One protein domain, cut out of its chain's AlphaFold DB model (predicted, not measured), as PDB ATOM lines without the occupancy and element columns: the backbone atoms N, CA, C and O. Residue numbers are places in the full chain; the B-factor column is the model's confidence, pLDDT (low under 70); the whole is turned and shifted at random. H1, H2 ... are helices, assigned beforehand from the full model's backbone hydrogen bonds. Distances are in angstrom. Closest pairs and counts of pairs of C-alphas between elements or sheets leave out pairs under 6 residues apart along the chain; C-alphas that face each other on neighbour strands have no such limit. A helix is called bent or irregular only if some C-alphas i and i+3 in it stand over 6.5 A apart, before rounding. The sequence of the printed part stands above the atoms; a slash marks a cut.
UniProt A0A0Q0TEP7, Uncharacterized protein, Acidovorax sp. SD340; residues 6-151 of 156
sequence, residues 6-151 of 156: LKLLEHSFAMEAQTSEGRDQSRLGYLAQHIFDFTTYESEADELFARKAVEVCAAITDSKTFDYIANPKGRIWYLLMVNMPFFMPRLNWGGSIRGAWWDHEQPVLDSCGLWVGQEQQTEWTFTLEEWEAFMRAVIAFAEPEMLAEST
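This is residues 6 to 151 of the 156 residues of an uncharacterized protein of Acidovorax sp. SD340 (UniProt A0A0Q0TEP7). A long helix, H3, runs through the middle of a helical body; on one side of it H2 crosses its residues 43 to 51 and the first arm of the bent helix H6 crosses its residues 54 to 61, while H5 crosses it on the opposite side. H1 packs on that arm at the far end from H4 and H5, and residues 82 to 127, with no named element, make a long loop along one side of the body. The printed part has 146 residues with six named helices, in the order H1 to H6, and no named strand; the class is all helix, with mostly crossed packing. It is compact, with a radius of gyration of the C-alphas of 14.8 A, and spans 44 by 36 by 23 A.

Start at H1, residues 6 to 16, and look at Leu 6: its C-alpha is 4.6 A from that of Ala 137 in H6, residues 128 to 151, the closest pair. H6 was assigned as one helix by its hydrogen bonds but is bent, with C-alphas 141 and 144 7.4 A apart; its arms H6a, residues 128 to 141, and H6b, residues 144 to 151, stand at a steep tilt of 54 degrees. H1 and H6a touch at a steep tilt of 61 degrees, the same way. Next come H2, residues 27 to 34, and the hub H3, residues 43 to 61, which touches four helices. H3 touches H2 with residues 43 to 51 alone, about perpendicular at 88 degrees; the closest C-alphas, of Ala 32 and Ala 50, are 4.7 A apart. With residues 54 to 61 alone H3 touches H6a, opposite ways at a steep tilt of 45 degrees, closest at the C-alphas of Val 54 and Ile 139, 6.0 A. Further on, H4, residues 65 to 70, touches H3, closest at the C-alphas of Thr 65 and Ala 59, 4.8 A. H5, residues 72 to 81, touches H3 about perpendicular at 87 degrees, closest at the C-alphas of Tyr 78 and Val 56, 6.0 A. H4 and H5 touch only at the corner, closest at the C-alphas of Ile 69 and Arg 75, 4.0 A. H6b is close to H3 but not clearly touching, with the C-alphas of Met 146 and Arg 51 closest at 7.1 A. Every O i to N i+4 pair is within hydrogen-bond range in H1, H2, H3, H4, H5 and H6a, against 2 of 4 in H6b.

Find C-alpha 6 at (38.518, 113.132, 19.627); from there H1 runs 15.3 A. H3 begins at C-alpha 43, (31.606, 128.459, 4.102), and runs 26.3 A; H5 runs 14.4 A. H6a runs 19.6 A, and H6b runs 11.2 A to C-alpha 151 at (24.524, 132.247, 22.999).

The C-alphas of Ser 20 and Gly 95, the two farthest apart, are 45.8 A apart. The printed part has no cut, and the link from H5 to H6, 46 residues, is long. Look for pLDDT under 70 at residues 104, 106 and 150 to 151; the mean of the printed part is 92.6.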
ATOM      1  N   LEU A   6      38.551 111.679  19.479       98.00
ATOM      2  CA  LEU A   6      38.518 113.132  19.627       98.00
ATOM      3  C   LEU A   6      39.903 113.703  19.334       98.00
ATOM      4  O   LEU A   6      40.031 114.632  18.542       98.00
ATOM      5  N   LYS A   7      40.957 113.092  19.887       97.69
ATOM      6  CA  LYS A   7      42.336 113.474  19.549       97.69
ATOM      7  C   LYS A   7      42.654 113.282  18.071       97.69
ATOM      8  O   LYS A   7      43.390 114.097  17.524       97.69
ATOM      9  N   LEU A   8      42.114 112.237  17.436       97.19
ATOM     10  CA  LEU A   8      42.244 112.053  15.990       97.19
ATOM     11  C   LEU A   8      41.675 113.260  15.233       97.19
ATOM     12  O   LEU A   8      42.373 113.807  14.384       97.19
ATOM     13  N   LEU A   9      40.448 113.687  15.546       97.88
ATOM     14  CA  LEU A   9      39.794 114.823  14.884       97.88
ATOM     15  C   LEU A   9      40.530 116.142  15.142       97.88
ATOM     16  O   LEU A   9      40.773 116.890  14.203       97.88
ATOM     17  N   GLU A  10      40.954 116.399  16.382       97.81
ATOM     18  CA  GLU A  10      41.755 117.580  16.742       97.81
ATOM     19  C   GLU A  10      43.068 117.652  15.958       97.81
ATOM     20  O   GLU A  10      43.425 118.688  15.396       97.81
ATOM     21  N   HIS A  11      43.788 116.531  15.904       97.06
ATOM     22  CA  HIS A  11      45.041 116.431  15.165       97.06
ATOM     23  C   HIS A  11      44.817 116.607  13.664       97.06
ATOM     24  O   HIS A  11      45.531 117.361  13.012       97.06
ATOM     25  N   SER A  12      43.797 115.945  13.127       96.88
ATOM     26  CA  SER A  12      43.465 115.994  11.706       96.88
ATOM     27  C   SER A  12      43.043 117.395  11.264       96.88
ATOM     28  O   SER A  12      43.530 117.889  10.252       96.88
ATOM     29  N   PHE A  13      42.242 118.087  12.074       96.81
ATOM     30  CA  PHE A  13      41.898 119.492  11.869       96.81
ATOM     31  C   PHE A  13      43.138 120.397  11.875       96.81
ATOM     32  O   PHE A  13      43.299 121.247  11.002       96.81
ATOM     33  N   ALA A  14      44.068 120.188  12.813       95.75
ATOM     34  CA  ALA A  14      45.324 120.938  12.859       95.75
ATOM     35  C   ALA A  14      46.262 120.644  11.671       95.75
ATOM     36  O   ALA A  14      47.073 121.500  11.306       95.75
ATOM     37  N   MET A  15      46.185 119.450  11.078       94.88
ATOM     38  CA  MET A  15      46.903 119.106   9.847       94.88
ATOM     39  C   MET A  15      46.278 119.799   8.634       94.88
ATOM     40  O   MET A  15      46.999 120.450   7.881       94.88
ATOM     41  N   GLU A  16      44.951 119.746   8.490       93.00
ATOM     42  CA  GLU A  16      44.240 120.429   7.401       93.00
ATOM     43  C   GLU A  16      44.432 121.948   7.445       93.00
ATOM     44  O   GLU A  16      44.677 122.572   6.416       93.00
ATOM     45  N   ALA A  17      44.467 122.551   8.636       91.06
ATOM     46  CA  ALA A  17      44.726 123.982   8.798       91.06
ATOM     47  C   ALA A  17      46.104 124.443   8.268       91.06
ATOM     48  O   ALA A  17      46.332 125.641   8.076       91.06
ATOM     49  N   GLN A  18      47.046 123.518   8.040       89.19
ATOM     50  CA  GLN A  18      48.355 123.819   7.447       89.19
ATOM     51  C   GLN A  18      48.322 123.848   5.913       89.19
ATOM     52  O   GLN A  18      49.257 124.373   5.296       89.19
ATOM     53  N   THR A  19      47.272 123.312   5.287       83.81
ATOM     54  CA  THR A  19      47.081 123.374   3.837       83.81
ATOM     55  C   THR A  19      46.586 124.763   3.421       83.81
ATOM     56  O   THR A  19      46.183 125.591   4.241       83.81
ATOM     57  N   SER A  20      46.657 125.080   2.127       73.31
ATOM     58  CA  SER A  20      46.094 126.338   1.618       73.31
ATOM     59  C   SER A  20      44.568 126.368   1.657       73.31
ATOM     60  O   SER A  20      44.004 127.455   1.690       73.31
ATOM     61  N   GLU A  21      43.927 125.199   1.622       73.50
ATOM     62  CA  GLU A  21      42.470 125.045   1.542       73.50
ATOM     63  C   GLU A  21      41.820 125.011   2.932       73.50
ATOM     64  O   GLU A  21      40.730 125.545   3.099       73.50
ATOM     65  N   GLY A  22      42.516 124.478   3.943       73.88
ATOM     66  CA  GLY A  22      42.042 124.448   5.333       73.88
ATOM     67  C   GLY A  22      42.394 125.692   6.156       73.88
ATOM     68  O   GLY A  22      42.009 125.798   7.323       73.88
ATOM     69  N   ARG A  23      43.134 126.655   5.590       73.19
ATOM     70  CA  ARG A  23      43.476 127.898   6.295       73.19
ATOM     71  C   ARG A  23      42.196 128.684   6.596       73.19
ATOM     72  O   ARG A  23      41.451 129.014   5.684       73.19
ATOM     73  N   ASP A  24      41.987 129.000   7.874       81.50
ATOM     74  CA  ASP A  24      40.802 129.693   8.409       81.50
ATOM     75  C   ASP A  24      39.491 128.877   8.374       81.50
ATOM     76  O   ASP A  24      38.414 129.423   8.615       81.50
ATOM     77  N   GLN A  25      39.565 127.565   8.129       89.56
ATOM     78  CA  GLN A  25      38.410 126.672   8.201       89.56
ATOM     79  C   GLN A  25      37.925 126.523   9.654       89.56
ATOM     80  O   GLN A  25      38.720 126.316  10.574       89.56
ATOM     81  N   SER A  26      36.612 126.607   9.871       95.06
ATOM     82  CA  SER A  26      35.982 126.276  11.153       95.06
ATOM     83  C   SER A  26      35.923 124.760  11.367       95.06
ATOM     84  O   SER A  26      36.058 123.974  10.428       95.06
ATOM     85  N   ARG A  27      35.681 124.312  12.601       97.12
ATOM     86  CA  ARG A  27      35.489 122.885  12.909       97.12
ATOM     87  C   ARG A  27      34.285 122.330  12.169       97.12
ATOM     88  O   ARG A  27      34.345 121.221  11.646       97.12
ATOM     89  N   LEU A  28      33.201 123.098  12.101       97.44
ATOM     90  CA  LEU A  28      32.027 122.730  11.324       97.44
ATOM     91  C   LEU A  28      32.334 122.685   9.825       97.44
ATOM     92  O   LEU A  28      31.936 121.719   9.183       97.44
ATOM     93  N   GLY A  29      33.091 123.642   9.281       95.94
ATOM     94  CA  GLY A  29      33.557 123.587   7.892       95.94
ATOM     95  C   GLY A  29      34.401 122.338   7.603       95.94
ATOM     96  O   GLY A  29      34.165 121.646   6.614       95.94
ATOM     97  N   TYR A  30      35.314 121.990   8.513       96.62
ATOM     98  CA  TYR A  30      36.118 120.768   8.435       96.62
ATOM     99  C   TYR A  30      35.244 119.510   8.434       96.62
ATOM    100  O   TYR A  30      35.388 118.648   7.567       96.62
ATOM    101  N   LEU A  31      34.289 119.409   9.362       97.88
ATOM    102  CA  LEU A  31      33.373 118.270   9.407       97.88
ATOM    103  C   LEU A  31      32.498 118.190   8.153       97.88
ATOM    104  O   LEU A  31      32.238 117.084   7.680       97.88
ATOM    105  N   ALA A  32      32.050 119.330   7.620       96.56
ATOM    106  CA  ALA A  32      31.243 119.379   6.405       96.56
ATOM    107  C   ALA A  32      31.974 118.683   5.259       96.56
ATOM    108  O   ALA A  32      31.448 117.731   4.690       96.56
ATOM    109  N   GLN A  33      33.200 119.120   4.986       93.81
ATOM    110  CA  GLN A  33      33.961 118.696   3.817       93.81
ATOM    111  C   GLN A  33      34.565 117.307   3.997       93.81
ATOM    112  O   GLN A  33      34.477 116.472   3.102       93.81
ATOM    113  N   HIS A  34      35.146 117.031   5.163       95.19
ATOM    114  CA  HIS A  34      35.980 115.847   5.333       95.19
ATOM    115  C   HIS A  34      35.271 114.671   5.995       95.19
ATOM    116  O   HIS A  34      35.733 113.543   5.845       95.19
ATOM    117  N   ILE A  35      34.184 114.899   6.738       96.94
ATOM    118  CA  ILE A  35      33.461 113.821   7.430       96.94
ATOM    119  C   ILE A  35      32.104 113.560   6.782       96.94
ATOM    120  O   ILE A  35      31.759 112.407   6.543       96.94
ATOM    121  N   PHE A  36      31.336 114.611   6.494       96.62
ATOM    122  CA  PHE A  36      29.978 114.493   5.958       96.62
ATOM    123  C   PHE A  36      29.892 114.565   4.430       96.62
ATOM    124  O   PHE A  36      28.795 114.385   3.897       96.62
ATOM    125  N   ASP A  37      31.022 114.777   3.750       93.31
ATOM    126  CA  ASP A  37      31.135 114.830   2.288       93.31
ATOM    127  C   ASP A  37      30.223 115.901   1.651       93.31
ATOM    128  O   ASP A  37      29.571 115.711   0.621       93.31
ATOM    129  N   PHE A  38      30.133 117.064   2.300       94.19
ATOM    130  CA  PHE A  38      29.505 118.252   1.739       94.19
ATOM    131  C   PHE A  38      30.539 119.084   0.985       94.19
ATOM    132  O   PHE A  38      31.558 119.484   1.533       94.19
ATOM    133  N   THR A  39      30.246 119.398  -0.275       87.19
ATOM    134  CA  THR A  39      31.035 120.339  -1.079       87.19
ATOM    135  C   THR A  39      30.115 121.442  -1.584       87.19
ATOM    136  O   THR A  39      29.429 121.265  -2.594       87.19
ATOM    137  N   THR A  40      30.057 122.571  -0.874       89.31
ATOM    138  CA  THR A  40      29.187 123.697  -1.264       89.31
ATOM    139  C   THR A  40      29.945 124.867  -1.890       89.31
ATOM    140  O   THR A  40      29.340 125.641  -2.626       89.31
ATOM    141  N   TYR A  41      31.257 124.978  -1.640       85.44
ATOM    142  CA  TYR A  41      32.079 126.163  -1.942       85.44
ATOM    143  C   TYR A  41      31.604 127.456  -1.246       85.44
ATOM    144  O   TYR A  41      32.072 128.545  -1.582       85.44
ATOM    145  N   GLU A  42      30.708 127.346  -0.262       90.69
ATOM    146  CA  GLU A  42      30.173 128.450   0.533       90.69
ATOM    147  C   GLU A  42      30.324 128.118   2.023       90.69
ATOM    148  O   GLU A  42      29.596 127.289   2.566       90.69
ATOM    149  N   SER A  43      31.256 128.784   2.711       90.69
ATOM    150  CA  SER A  43      31.606 128.459   4.102       90.69
ATOM    151  C   SER A  43      30.410 128.508   5.060       90.69
ATOM    152  O   SER A  43      30.268 127.638   5.912       90.69
ATOM    153  N   GLU A  44      29.499 129.472   4.889       93.50
ATOM    154  CA  GLU A  44      28.274 129.566   5.699       93.50
ATOM    155  C   GLU A  44      27.337 128.363   5.490       93.50
ATOM    156  O   GLU A  44      26.692 127.890   6.433       93.50
ATOM    157  N   ALA A  45      27.256 127.848   4.258       95.00
ATOM    158  CA  ALA A  45      26.444 126.682   3.936       95.00
ATOM    159  C   ALA A  45      27.080 125.396   4.481       95.00
ATOM    160  O   ALA A  45      26.366 124.586   5.077       95.00
ATOM    161  N   ASP A  46      28.400 125.244   4.345       94.81
ATOM    162  CA  ASP A  46      29.164 124.137   4.931       94.81
ATOM    163  C   ASP A  46      28.937 124.066   6.448       94.81
ATOM    164  O   ASP A  46      28.538 123.026   6.978       94.81
ATOM    165  N   GLU A  47      29.090 125.193   7.146       95.94
ATOM    166  CA  GLU A  47      28.889 125.273   8.593       95.94
ATOM    167  C   GLU A  47      27.457 124.932   9.006       95.94
ATOM    168  O   GLU A  47      27.242 124.176   9.959       95.94
ATOM    169  N   LEU A  48      26.459 125.453   8.285       96.25
ATOM    170  CA  LEU A  48      25.057 125.137   8.543       96.25
ATOM    171  C   LEU A  48      24.777 123.645   8.328       96.25
ATOM    172  O   LEU A  48      24.095 123.026   9.148       96.25
ATOM    173  N   PHE A  49      25.271 123.058   7.242       97.50
ATOM    174  CA  PHE A  49      25.015 121.657   6.921       97.50
ATOM    175  C   PHE A  49      25.705 120.725   7.910       97.50
ATOM    176  O   PHE A  49      25.042 119.832   8.440       97.50
ATOM    177  N   ALA A  50      26.971 120.975   8.251       97.88
ATOM    178  CA  ALA A  50      27.671 120.228   9.290       97.88
ATOM    179  C   ALA A  50      26.977 120.348  10.643       97.88
ATOM    180  O   ALA A  50      26.748 119.340  11.302       97.88
ATOM    181  N   ARG A  51      26.541 121.549  11.036       97.75
ATOM    182  CA  ARG A  51      25.774 121.763  12.271       97.75
ATOM    183  C   ARG A  51      24.525 120.887  12.316       97.75
ATOM    184  O   ARG A  51      24.249 120.241  13.326       97.75
ATOM    185  N   LYS A  52      23.777 120.821  11.213       98.12
ATOM    186  CA  LYS A  52      22.577 119.977  11.112       98.12
ATOM    187  C   LYS A  52      22.888 118.490  11.043       98.12
ATOM    188  O   LYS A  52      22.134 117.709  11.622       98.12
ATOM    189  N   ALA A  53      23.991 118.097  10.417       98.38
ATOM    190  CA  ALA A  53      24.468 116.722  10.448       98.38
ATOM    191  C   ALA A  53      24.872 116.304  11.874       98.38
ATOM    192  O   ALA A  53      24.424 115.260  12.338       98.38
ATOM    193  N   VAL A  54      25.600 117.148  12.615       98.62
ATOM    194  CA  VAL A  54      25.992 116.910  14.017       98.62
ATOM    195  C   VAL A  54      24.770 116.787  14.930       98.62
ATOM    196  O   VAL A  54      24.708 115.856  15.731       98.62
ATOM    197  N   GLU A  55      23.768 117.664  14.792       98.19
ATOM    198  CA  GLU A  55      22.501 117.555  15.536       98.19
ATOM    199  C   GLU A  55      21.821 116.191  15.303       98.19
ATOM    200  O   GLU A  55      21.340 115.560  16.248       98.19
ATOM    201  N   VAL A  56      21.811 115.709  14.055       98.25
ATOM    202  CA  VAL A  56      21.248 114.398  13.697       98.25
ATOM    203  C   VAL A  56      22.107 113.254  14.239       98.25
ATOM    204  O   VAL A  56      21.552 112.314  14.808       98.25
ATOM    205  N   CYS A  57      23.439 113.345  14.153       98.19
ATOM    206  CA  CYS A  57      24.347 112.372  14.762       98.19
ATOM    207  C   CYS A  57      24.107 112.250  16.268       98.19
ATOM    208  O   CYS A  57      24.028 111.131  16.773       98.19
ATOM    209  N   ALA A  58      23.935 113.370  16.978       98.25
ATOM    210  CA  ALA A  58      23.627 113.377  18.407       98.25
ATOM    211  C   ALA A  58      22.270 112.726  18.695       98.25
ATOM    212  O   ALA A  58      22.168 111.854  19.557       98.25
ATOM    213  N   ALA A  59      21.235 113.078  17.928       97.94
ATOM    214  CA  ALA A  59      19.904 112.501  18.092       97.94
ATOM    215  C   ALA A  59      19.889 110.975  17.896       97.94
ATOM    216  O   ALA A  59      19.189 110.276  18.628       97.94
ATOM    217  N   ILE A  60      20.654 110.453  16.934       97.56
ATOM    218  CA  ILE A  60      20.753 109.012  16.661       97.56
ATOM    219  C   ILE A  60      21.601 108.319  17.736       97.56
ATOM    220  O   ILE A  60      21.138 107.369  18.362       97.56
ATOM    221  N   THR A  61      22.799 108.841  18.012       97.19
ATOM    222  CA  THR A  61      23.763 108.275  18.979       97.19
ATOM    223  C   THR A  61      23.213 108.205  20.404       97.19
ATOM    224  O   THR A  61      23.517 107.272  21.147       97.19
ATOM    225  N   ASP A  62      22.373 109.165  20.791       97.12
ATOM    226  CA  ASP A  62      21.747 109.193  22.115       97.12
ATOM    227  C   ASP A  62      20.339 108.576  22.132       97.12
ATOM    228  O   ASP A  62      19.662 108.626  23.159       97.12
ATOM    229  N   SER A  63      19.877 107.996  21.016       95.62
ATOM    230  CA  SER A  63      18.527 107.427  20.878       95.62
ATOM    231  C   SER A  63      17.395 108.425  21.196       95.62
ATOM    232  O   SER A  63      16.357 108.064  21.751       95.62
ATOM    233  N   LYS A  64      17.576 109.699  20.821       96.69
ATOM    234  CA  LYS A  64      16.641 110.826  21.028       96.69
ATOM    235  C   LYS A  64      16.042 111.364  19.723       96.69
ATOM    236  O   LYS A  64      15.633 112.523  19.642       96.69
ATOM    237  N   THR A  65      15.964 110.538  18.679       96.56
ATOM    238  CA  THR A  65      15.445 110.953  17.364       96.56
ATOM    239  C   THR A  65      14.027 111.522  17.446       96.56
ATOM    240  O   THR A  65      13.741 112.538  16.814       96.56
ATOM    241  N   PHE A  66      13.148 110.930  18.263       96.19
ATOM    242  CA  PHE A  66      11.768 111.395  18.444       96.19
ATOM    243  C   PHE A  66      11.677 112.797  19.054       96.19
ATOM    244  O   PHE A  66      10.855 113.595  18.601       96.19
ATOM    245  N   ASP A  67      12.546 113.115  20.016       97.12
ATOM    246  CA  ASP A  67      12.619 114.448  20.619       97.12
ATOM    247  C   ASP A  67      13.082 115.476  19.579       97.12
ATOM    248  O   ASP A  67      12.481 116.543  19.431       97.12
ATOM    249  N   TYR A  68      14.100 115.126  18.788       96.31
ATOM    250  CA  TYR A  68      14.636 115.994  17.740       96.31
ATOM    251  C   TYR A  68      13.603 116.301  16.636       96.31
ATOM    252  O   TYR A  68      13.425 117.457  16.239       96.31
ATOM    253  N   ILE A  69      12.857 115.294  16.165       96.81
ATOM    254  CA  ILE A  69      11.856 115.464  15.094       96.81
ATOM    255  C   ILE A  69      10.502 116.005  15.576       96.81
ATOM    256  O   ILE A  69       9.625 116.284  14.749       96.81
ATOM    257  N   ALA A  70      10.292 116.144  16.888       96.38
ATOM    258  CA  ALA A  70       9.115 116.829  17.415       96.38
ATOM    259  C   ALA A  70       9.101 118.304  16.968       96.38
ATOM    260  O   ALA A  70       8.040 118.871  16.699       96.38
ATOM    261  N   ASN A  71      10.285 118.903  16.792       93.31
ATOM    262  CA  ASN A  71      10.449 120.206  16.160       93.31
ATOM    263  C   ASN A  71      10.238 120.099  14.630       93.31
ATOM    264  O   ASN A  71      10.960 119.350  13.970       93.31
ATOM    265  N   PRO A  72       9.330 120.882  14.011       93.44
ATOM    266  CA  PRO A  72       9.093 120.819  12.567       93.44
ATOM    267  C   PRO A  72      10.323 121.104  11.693       93.44
ATOM    268  O   PRO A  72      10.480 120.462  10.656       93.44
ATOM    269  N   LYS A  73      11.197 122.039  12.096       93.75
ATOM    270  CA  LYS A  73      12.450 122.336  11.380       93.75
ATOM    271  C   LYS A  73      13.464 121.210  11.573       93.75
ATOM    272  O   LYS A  73      14.053 120.763  10.595       93.75
ATOM    273  N   GLY A  74      13.611 120.724  12.809       93.00
ATOM    274  CA  GLY A  74      14.469 119.576  13.131       93.00
ATOM    275  C   GLY A  74      14.073 118.332  12.335       93.00
ATOM    276  O   GLY A  74      14.920 117.676  11.745       93.00
ATOM    277  N   ARG A  75      12.769 118.080  12.185       96.62
ATOM    278  CA  ARG A  75      12.236 116.985  11.366       96.62
ATOM    279  C   ARG A  75      12.641 117.061   9.896       96.62
ATOM    280  O   ARG A  75      12.936 116.023   9.318       96.62
ATOM    281  N   ILE A  76      12.618 118.247   9.283       97.62
ATOM    282  CA  ILE A  76      13.024 118.405   7.876       97.62
ATOM    283  C   ILE A  76      14.507 118.072   7.732       97.62
ATOM    284  O   ILE A  76      14.861 117.269   6.873       97.62
ATOM    285  N   TRP A  77      15.349 118.622   8.609       97.94
ATOM    286  CA  TRP A  77      16.783 118.334   8.604       97.94
ATOM    287  C   TRP A  77      17.082 116.870   8.883       97.94
ATOM    288  O   TRP A  77      17.884 116.281   8.176       97.94
ATOM    289  N   TYR A  78      16.388 116.258   9.840       98.06
ATOM    290  CA  TYR A  78      16.499 114.829  10.100       98.06
ATOM    291  C   TYR A  78      16.208 114.018   8.840       98.06
ATOM    292  O   TYR A  78      17.053 113.247   8.407       98.06
ATOM    293  N   LEU A  79      15.036 114.223   8.224       97.56
ATOM    294  CA  LEU A  79      14.627 113.481   7.031       97.56
ATOM    295  C   LEU A  79      15.577 113.712   5.856       97.56
ATOM    296  O   LEU A  79      15.826 112.777   5.103       97.56
ATOM    297  N   LEU A  80      16.108 114.923   5.703       97.56
ATOM    298  CA  LEU A  80      17.111 115.212   4.688       97.56
ATOM    299  C   LEU A  80      18.404 114.433   4.963       97.56
ATOM    300  O   LEU A  80      18.854 113.686   4.102       97.56
ATOM    301  N   MET A  81      18.960 114.567   6.170       97.38
ATOM    302  CA  MET A  81      20.264 114.008   6.528       97.38
ATOM    303  C   MET A  81      20.274 112.487   6.491       97.38
ATOM    304  O   MET A  81      21.170 111.919   5.887       97.38
ATOM    305  N   VAL A  82      19.256 111.803   7.022       96.38
ATOM    306  CA  VAL A  82      19.213 110.326   7.006       96.38
ATOM    307  C   VAL A  82      19.138 109.717   5.598       96.38
ATOM    308  O   VAL A  82      19.364 108.520   5.447       96.38
ATOM    309  N   ASN A  83      18.827 110.522   4.574       95.69
ATOM    310  CA  ASN A  83      18.866 110.123   3.164       95.69
ATOM    311  C   ASN A  83      20.167 110.539   2.450       95.69
ATOM    312  O   ASN A  83      20.345 110.193   1.284       95.69
ATOM    313  N   MET A  84      21.070 111.276   3.106       95.12
ATOM    314  CA  MET A  84      22.347 111.681   2.511       95.12
ATOM    315  C   MET A  84      23.337 110.509   2.442       95.12
ATOM    316  O   MET A  84      23.270 109.617   3.293       95.12
ATOM    317  N   PRO A  85      24.290 110.517   1.486       92.38
ATOM    318  CA  PRO A  85      25.251 109.428   1.281       92.38
ATOM    319  C   PRO A  85      26.060 109.035   2.523       92.38
ATOM    320  O   PRO A  85      26.354 107.856   2.709       92.38
ATOM    321  N   PHE A  86      26.368 109.989   3.408       94.62
ATOM    322  CA  PHE A  86      27.013 109.696   4.687       94.62
ATOM    323  C   PHE A  86      26.136 108.813   5.595       94.62
ATOM    324  O   PHE A  86      26.607 107.814   6.137       94.62
ATOM    325  N   PHE A  87      24.853 109.146   5.751       95.25
ATOM    326  CA  PHE A  87      23.967 108.495   6.720       95.25
ATOM    327  C   PHE A  87      23.274 107.255   6.166       95.25
ATOM    328  O   PHE A  87      23.215 106.235   6.843       95.25
ATOM    329  N   MET A  88      22.734 107.339   4.947       92.88
ATOM    330  CA  MET A  88      21.852 106.322   4.373       92.88
ATOM    331  C   MET A  88      22.404 104.890   4.482       92.88
ATOM    332  O   MET A  88      21.641 104.017   4.892       92.88
ATOM    333  N   PRO A  89      23.687 104.609   4.182       92.00
ATOM    334  CA  PRO A  89      24.198 103.246   4.266       92.00
ATOM    335  C   PRO A  89      24.658 102.846   5.679       92.00
ATOM    336  O   PRO A  89      25.040 101.703   5.888       92.00
ATOM    337  N   ARG A  90      24.649 103.771   6.645       93.56
ATOM    338  CA  ARG A  90      25.106 103.557   8.033       93.56
ATOM    339  C   ARG A  90      23.956 103.460   9.029       93.56
ATOM    340  O   ARG A  90      24.189 103.340  10.230       93.56
ATOM    341  N   LEU A  91      22.717 103.533   8.546       94.81
ATOM    342  CA  LEU A  91      21.519 103.535   9.371       94.81
ATOM    343  C   LEU A  91      20.634 102.332   9.084       94.81
ATOM    344  O   LEU A  91      20.331 102.024   7.934       94.81
ATOM    345  N   ASN A  92      20.102 101.749  10.151       93.69
ATOM    346  CA  ASN A  92      18.969 100.847  10.083       93.69
ATOM    347  C   ASN A  92      17.702 101.604  10.471       93.69
ATOM    348  O   ASN A  92      17.666 102.293  11.489       93.69
ATOM    349  N   TRP A  93      16.649 101.487   9.666       92.19
ATOM    350  CA  TRP A  93      15.381 102.176   9.926       92.19
ATOM    351  C   TRP A  93      14.337 101.280  10.598       92.19
ATOM    352  O   TRP A  93      13.258 101.762  10.948       92.19
ATOM    353  N   GLY A  94      14.599  99.979  10.746       88.44
ATOM    354  CA  GLY A  94      13.620  99.001  11.210       88.44
ATOM    355  C   GLY A  94      12.284  99.138  10.472       88.44
ATOM    356  O   GLY A  94      12.200  98.955   9.260       88.44
ATOM    357  N   GLY A  95      11.230  99.499  11.214       89.38
ATOM    358  CA  GLY A  95       9.897  99.788  10.669       89.38
ATOM    359  C   GLY A  95       9.589 101.273  10.421       89.38
ATOM    360  O   GLY A  95       8.508 101.594   9.927       89.38
ATOM    361  N   SER A  96      10.472 102.206  10.792       92.69
ATOM    362  CA  SER A  96      10.267 103.641  10.571       92.69
ATOM    363  C   SER A  96      11.576 104.426  10.573       92.69
ATOM    364  O   SER A  96      12.260 104.492  11.588       92.69
ATOM    365  N   ILE A  97      11.816 105.183   9.497       93.19
ATOM    366  CA  ILE A  97      12.961 106.102   9.352       93.19
ATOM    367  C   ILE A  97      13.139 107.077  10.528       93.19
ATOM    368  O   ILE A  97      14.237 107.541  10.802       93.19
ATOM    369  N   ARG A  98      12.058 107.383  11.253       93.56
ATOM    370  CA  ARG A  98      12.043 108.290  12.413       93.56
ATOM    371  C   ARG A  98      12.747 107.730  13.648       93.56
ATOM    372  O   ARG A  98      13.117 108.503  14.522       93.56
ATOM    373  N   GLY A  99      12.873 106.413  13.742       92.50
ATOM    374  CA  GLY A  99      13.542 105.725  14.840       92.50
ATOM    375  C   GLY A  99      14.785 105.002  14.351       92.50
ATOM    376  O   GLY A  99      14.976 103.864  14.746       92.50
ATOM    377  N   ALA A 100      15.546 105.608  13.435       95.19
ATOM    378  CA  ALA A 100      16.746 104.987  12.895       95.19
ATOM    379  C   ALA A 100      17.867 104.922  13.945       95.19
ATOM    380  O   ALA A 100      17.983 105.820  14.781       95.19
ATOM    381  N   TRP A 101      18.702 103.887  13.868       95.81
ATOM    382  CA  TRP A 101      19.909 103.706  14.684       95.81
ATOM    383  C   TRP A 101      21.109 103.350  13.797       95.81
ATOM    384  O   TRP A 101      20.927 102.948  12.645       95.81
ATOM    385  N   TRP A 102      22.326 103.511  14.321       95.12
ATOM    386  CA  TRP A 102      23.552 103.112  13.624       95.12
ATOM    387  C   TRP A 102      23.572 101.602  13.391       95.12
ATOM    388  O   TRP A 102      23.345 100.833  14.323       95.12
ATOM    389  N   ASP A 103      23.825 101.171  12.157       89.75
ATOM    390  CA  ASP A 103      23.851  99.745  11.819       89.75
ATOM    391  C   ASP A 103      25.264  99.151  11.905       89.75
ATOM    392  O   ASP A 103      26.257  99.873  11.946       89.75
ATOM    393  N   HIS A 104      25.350  97.823  11.955       67.88
ATOM    394  CA  HIS A 104      26.577  97.047  12.150       67.88
ATOM    395  C   HIS A 104      27.342  96.736  10.854       67.88
ATOM    396  O   HIS A 104      28.540  96.467  10.910       67.88
ATOM    397  N   GLU A 105      26.687  96.795   9.694       72.38
ATOM    398  CA  GLU A 105      27.305  96.593   8.374       72.38
ATOM    399  C   GLU A 105      27.686  97.934   7.739       72.38
ATOM    400  O   GLU A 105      27.267  98.267   6.630       72.38
ATOM    401  N   GLN A 106      28.440  98.754   8.470       69.94
ATOM    402  CA  GLN A 106      28.769 100.081   7.966       69.94
ATOM    403  C   GLN A 106      29.750  99.997   6.800       69.94
ATOM    404  O   GLN A 106      30.776  99.317   6.912       69.94
ATOM    405  N   PRO A 107      29.490 100.703   5.688       78.00
ATOM    406  CA  PRO A 107      30.500 100.859   4.661       78.00
ATOM    407  C   PRO A 107      31.702 101.633   5.206       78.00
ATOM    408  O   PRO A 107      31.584 102.454   6.125       78.00
ATOM    409  N   VAL A 108      32.841 101.422   4.549       87.62
ATOM    410  CA  VAL A 108      34.057 102.215   4.734       87.62
ATOM    411  C   VAL A 108      33.709 103.706   4.692       87.62
ATOM    412  O   VAL A 108      32.977 104.164   3.809       87.62
ATOM    413  N   LEU A 109      34.179 104.461   5.682       91.38
ATOM    414  CA  LEU A 109      34.207 105.917   5.610       91.38
ATOM    415  C   LEU A 109      35.403 106.313   4.749       91.38
ATOM    416  O   LEU A 109      36.546 106.083   5.144       91.38
ATOM    417  N   ASP A 110      35.109 106.876   3.582       91.31
ATOM    418  CA  ASP A 110      36.100 107.556   2.759       91.31
ATOM    419  C   ASP A 110      36.216 109.002   3.254       91.31
ATOM    420  O   ASP A 110      35.209 109.703   3.368       91.31
ATOM    421  N   SER A 111      37.417 109.414   3.639       89.94
ATOM    422  CA  SER A 111      37.691 110.754   4.144       89.94
ATOM    423  C   SER A 111      39.095 111.187   3.769       89.94
ATOM    424  O   SER A 111      40.085 110.629   4.234       89.94
ATOM    425  N   CYS A 112      39.201 112.269   3.009       87.69
ATOM    426  CA  CYS A 112      40.479 112.915   2.739       87.69
ATOM    427  C   CYS A 112      40.945 113.845   3.871       87.69
ATOM    428  O   CYS A 112      41.935 114.537   3.696       87.69
ATOM    429  N   GLY A 113      40.272 113.908   5.022       91.50
ATOM    430  CA  GLY A 113      40.664 114.832   6.092       91.50
ATOM    431  C   GLY A 113      41.061 114.159   7.389       91.50
ATOM    432  O   GLY A 113      41.123 114.854   8.394       91.50
ATOM    433  N   LEU A 114      41.294 112.843   7.417       95.25
ATOM    434  CA  LEU A 114      41.719 112.118   8.617       95.25
ATOM    435  C   LEU A 114      43.203 111.736   8.551       95.25
ATOM    436  O   LEU A 114      43.675 111.133   7.586       95.25
ATOM    437  N   TRP A 115      43.937 112.056   9.617       94.88
ATOM    438  CA  TRP A 115      45.393 111.940   9.682       94.88
ATOM    439  C   TRP A 115      45.844 111.131  10.898       94.88
ATOM    440  O   TRP A 115      45.477 111.431  12.034       94.88
ATOM    441  N   VAL A 116      46.714 110.143  10.683       93.62
ATOM    442  CA  VAL A 116      47.383 109.385  11.750       93.62
ATOM    443  C   VAL A 116      48.867 109.732  11.733       93.62
ATOM    444  O   VAL A 116      49.627 109.310  10.864       93.62
ATOM    445  N   GLY A 117      49.294 110.546  12.700       91.50
ATOM    446  CA  GLY A 117      50.631 111.133  12.665       91.50
ATOM    447  C   GLY A 117      50.757 112.099  11.486       91.50
ATOM    448  O   GLY A 117      50.040 113.088  11.426       91.50
ATOM    449  N   GLN A 118      51.669 111.837  10.552       91.62
ATOM    450  CA  GLN A 118      51.832 112.665   9.345       91.62
ATOM    451  C   GLN A 118      51.242 112.012   8.090       91.62
ATOM    452  O   GLN A 118      51.383 112.552   6.996       91.62
ATOM    453  N   GLU A 119      50.601 110.853   8.236       92.56
ATOM    454  CA  GLU A 119      50.045 110.097   7.120       92.56
ATOM    455  C   GLU A 119      48.532 110.291   7.056       92.56
ATOM    456  O   GLU A 119      47.819 110.100   8.045       92.56
ATOM    457  N   GLN A 120      48.051 110.670   5.876       93.12
ATOM    458  CA  GLN A 120      46.630 110.739   5.570       93.12
ATOM    459  C   GLN A 120      46.089 109.317   5.403       93.12
ATOM    460  O   GLN A 120      46.653 108.520   4.649       93.12
ATOM    461  N   GLN A 121      44.996 109.002   6.091       93.06
ATOM    462  CA  GLN A 121      44.277 107.744   5.913       93.06
ATOM    463  C   GLN A 121      42.939 108.032   5.256       93.06
ATOM    464  O   GLN A 121      42.088 108.685   5.855       93.06
ATOM    465  N   THR A 122      42.765 107.534   4.034       91.81
ATOM    466  CA  THR A 122      41.588 107.833   3.216       91.81
ATOM    467  C   THR A 122      40.426 106.886   3.466       91.81
ATOM    468  O   THR A 122      39.289 107.271   3.267       91.81
ATOM    469  N   GLU A 123      40.678 105.669   3.946       93.31
ATOM    470  CA  GLU A 123      39.649 104.644   4.133       93.31
ATOM    471  C   GLU A 123      39.624 104.139   5.577       93.31
ATOM    472  O   GLU A 123      40.636 103.673   6.105       93.31
ATOM    473  N   TRP A 124      38.448 104.191   6.205       91.69
ATOM    474  CA  TRP A 124      38.250 103.794   7.595       91.69
ATOM    475  C   TRP A 124      37.117 102.780   7.742       91.69
ATOM    476  O   TRP A 124      35.964 103.053   7.412       91.69
ATOM    477  N   THR A 125      37.442 101.618   8.304       91.50
ATOM    478  CA  THR A 125      36.467 100.571   8.635       91.50
ATOM    479  C   THR A 125      36.231 100.549  10.134       91.50
ATOM    480  O   THR A 125      37.173 100.358  10.898       91.50
ATOM    481  N   PHE A 126      34.981 100.685  10.554       91.12
ATOM    482  CA  PHE A 126      34.607 100.692  11.963       91.12
ATOM    483  C   PHE A 126      33.787  99.449  12.298       91.12
ATOM    484  O   PHE A 126      32.906  99.045  11.539       91.12
ATOM    485  N   THR A 127      34.031  98.865  13.465       92.38
ATOM    486  CA  THR A 127      32.983  98.118  14.170       92.38
ATOM    487  C   THR A 127      31.880  99.080  14.625       92.38
ATOM    488  O   THR A 127      32.087 100.292  14.684       92.38
ATOM    489  N   LEU A 128      30.703  98.565  14.990       91.56
ATOM    490  CA  LEU A 128      29.619  99.414  15.502       91.56
ATOM    491  C   LEU A 128      30.048 100.222  16.742       91.56
ATOM    492  O   LEU A 128      29.764 101.412  16.823       91.56
ATOM    493  N   GLU A 129      30.767  99.594  17.678       92.19
ATOM    494  CA  GLU A 129      31.260 100.260  18.892       92.19
ATOM    495  C   GLU A 129      32.248 101.387  18.559       92.19
ATOM    496  O   GLU A 129      32.133 102.499  19.076       92.19
ATOM    497  N   GLU A 130      33.183 101.130  17.643       93.88
ATOM    498  CA  GLU A 130      34.126 102.139  17.158       93.88
ATOM    499  C   GLU A 130      33.412 103.279  16.423       93.88
ATOM    500  O   GLU A 130      33.779 104.440  16.597       93.88
ATOM    501  N   TRP A 131      32.370 102.981  15.640       95.12
ATOM    502  CA  TRP A 131      31.575 104.004  14.966       95.12
ATOM    503  C   TRP A 131      30.832 104.891  15.957       95.12
ATOM    504  O   TRP A 131      30.861 106.114  15.837       95.12
ATOM    505  N   GLU A 132      30.177 104.304  16.957       94.50
ATOM    506  CA  GLU A 132      29.499 105.076  17.997       94.50
ATOM    507  C   GLU A 132      30.490 105.946  18.777       94.50
ATOM    508  O   GLU A 132      30.209 107.119  19.034       94.50
ATOM    509  N   ALA A 133      31.670 105.413  19.105       95.81
ATOM    510  CA  ALA A 133      32.740 106.180  19.732       95.81
ATOM    511  C   ALA A 133      33.221 107.331  18.831       95.81
ATOM    512  O   ALA A 133      33.396 108.456  19.307       95.81
ATOM    513  N   PHE A 134      33.372 107.082  17.529       96.62
ATOM    514  CA  PHE A 134      33.724 108.100  16.544       96.62
ATOM    515  C   PHE A 134      32.636 109.178  16.422       96.62
ATOM    516  O   PHE A 134      32.951 110.365  16.465       96.62
ATOM    517  N   MET A 135      31.351 108.815  16.382       97.38
ATOM    518  CA  MET A 135      30.241 109.779  16.362       97.38
ATOM    519  C   MET A 135      30.195 110.633  17.630       97.38
ATOM    520  O   MET A 135      29.987 111.843  17.543       97.38
ATOM    521  N   ARG A 136      30.456 110.049  18.806       97.94
ATOM    522  CA  ARG A 136      30.599 110.821  20.053       97.94
ATOM    523  C   ARG A 136      31.759 111.811  19.974       97.94
ATOM    524  O   ARG A 136      31.604 112.946  20.417       97.94
ATOM    525  N   ALA A 137      32.881 111.413  19.382       98.38
ATOM    526  CA  ALA A 137      34.009 112.307  19.156       98.38
ATOM    527  C   ALA A 137      33.679 113.435  18.168       98.38
ATOM    528  O   ALA A 137      34.021 114.577  18.447       98.38
ATOM    529  N   VAL A 138      32.959 113.155  17.075       98.31
ATOM    530  CA  VAL A 138      32.473 114.176  16.124       98.31
ATOM    531  C   VAL A 138      31.580 115.203  16.826       98.31
ATOM    532  O   VAL A 138      31.759 116.405  16.643       98.31
ATOM    533  N   ILE A 139      30.652 114.742  17.672       98.44
ATOM    534  CA  ILE A 139      29.760 115.618  18.448       98.44
ATOM    535  C   ILE A 139      30.565 116.497  19.415       98.44
ATOM    536  O   ILE A 139      30.359 117.709  19.451       98.44
ATOM    537  N   ALA A 140      31.498 115.908  20.166       98.25
ATOM    538  CA  ALA A 140      32.345 116.639  21.109       98.25
ATOM    539  C   ALA A 140      33.279 117.635  20.403       98.25
ATOM    540  O   ALA A 140      33.448 118.762  20.859       98.25
ATOM    541  N   PHE A 141      33.845 117.250  19.259       98.44
ATOM    542  CA  PHE A 141      34.709 118.104  18.451       98.44
ATOM    543  C   PHE A 141      33.974 119.360  17.966       98.44
ATOM    544  O   PHE A 141      34.558 120.441  17.974       98.44
ATOM    545  N   ALA A 142      32.698 119.238  17.588       98.19
ATOM    546  CA  ALA A 142      31.873 120.357  17.132       98.19
ATOM    547  C   ALA A 142      31.364 121.267  18.268       98.19
ATOM    548  O   ALA A 142      31.012 122.421  18.017       98.19
ATOM    549  N   GLU A 143      31.306 120.773  19.511       96.81
ATOM    550  CA  GLU A 143      30.646 121.434  20.649       96.81
ATOM    551  C   GLU A 143      31.000 122.925  20.835       96.81
ATOM    552  O   GLU A 143      30.067 123.722  20.998       96.81
ATOM    553  N   PRO A 144      32.277 123.363  20.751       95.44
ATOM    554  CA  PRO A 144      32.627 124.773  20.941       95.44
ATOM    555  C   PRO A 144      31.880 125.728  19.994       95.44
ATOM    556  O   PRO A 144      31.419 126.791  20.413       95.44
ATOM    557  N   GLU A 145      31.703 125.334  18.732       94.62
ATOM    558  CA  GLU A 145      31.022 126.137  17.705       94.62
ATOM    559  C   GLU A 145      29.500 125.954  17.737       94.62
ATOM    560  O   GLU A 145      28.735 126.842  17.340       94.62
ATOM    561  N   MET A 146      29.027 124.821  18.259       91.69
ATOM    562  CA  MET A 146      27.604 124.591  18.497       91.69
ATOM    563  C   MET A 146      27.065 125.532  19.587       91.69
ATOM    564  O   MET A 146      25.983 126.104  19.431       91.69
ATOM    565  N   LEU A 147      27.836 125.748  20.659       86.81
ATOM    566  CA  LEU A 147      27.449 126.586  21.799       86.81
ATOM    567  C   LEU A 147      27.511 128.093  21.510       86.81
ATOM    568  O   LEU A 147      26.643 128.834  21.986       86.81
ATOM    569  N   ALA A 148      28.487 128.553  20.721       78.50
ATOM    570  CA  ALA A 148      28.650 129.970  20.380       78.50
ATOM    571  C   ALA A 148      27.373 130.570  19.753       78.50
ATOM    572  O   ALA A 148      26.850 131.573  20.236       78.50
ATOM    573  N   GLU A 149      26.778 129.877  18.778       70.31
ATOM    574  CA  GLU A 149      25.549 130.324  18.103       70.31
ATOM    575  C   GLU A 149      24.325 130.344  19.043       70.31
ATOM    576  O   GLU A 149      23.465 131.225  18.962       70.31
ATOM    577  N   SER A 150      24.230 129.377  19.964       66.06
ATOM    578  CA  SER A 150      23.124 129.332  20.933       66.06
ATOM    579  C   SER A 150      23.132 130.544  21.874       66.06
ATOM    580  O   SER A 150      22.074 131.050  22.261       66.06
ATOM    581  N   THR A 151      24.327 131.054  22.174       62.81
ATOM    582  CA  THR A 151      24.524 132.247  22.999       62.81
ATOM    583  C   THR A 151      24.146 133.510  22.225       62.81
ATOM    584  O   THR A 151      23.413 134.347  22.750       62.81
TER     585      THR A 151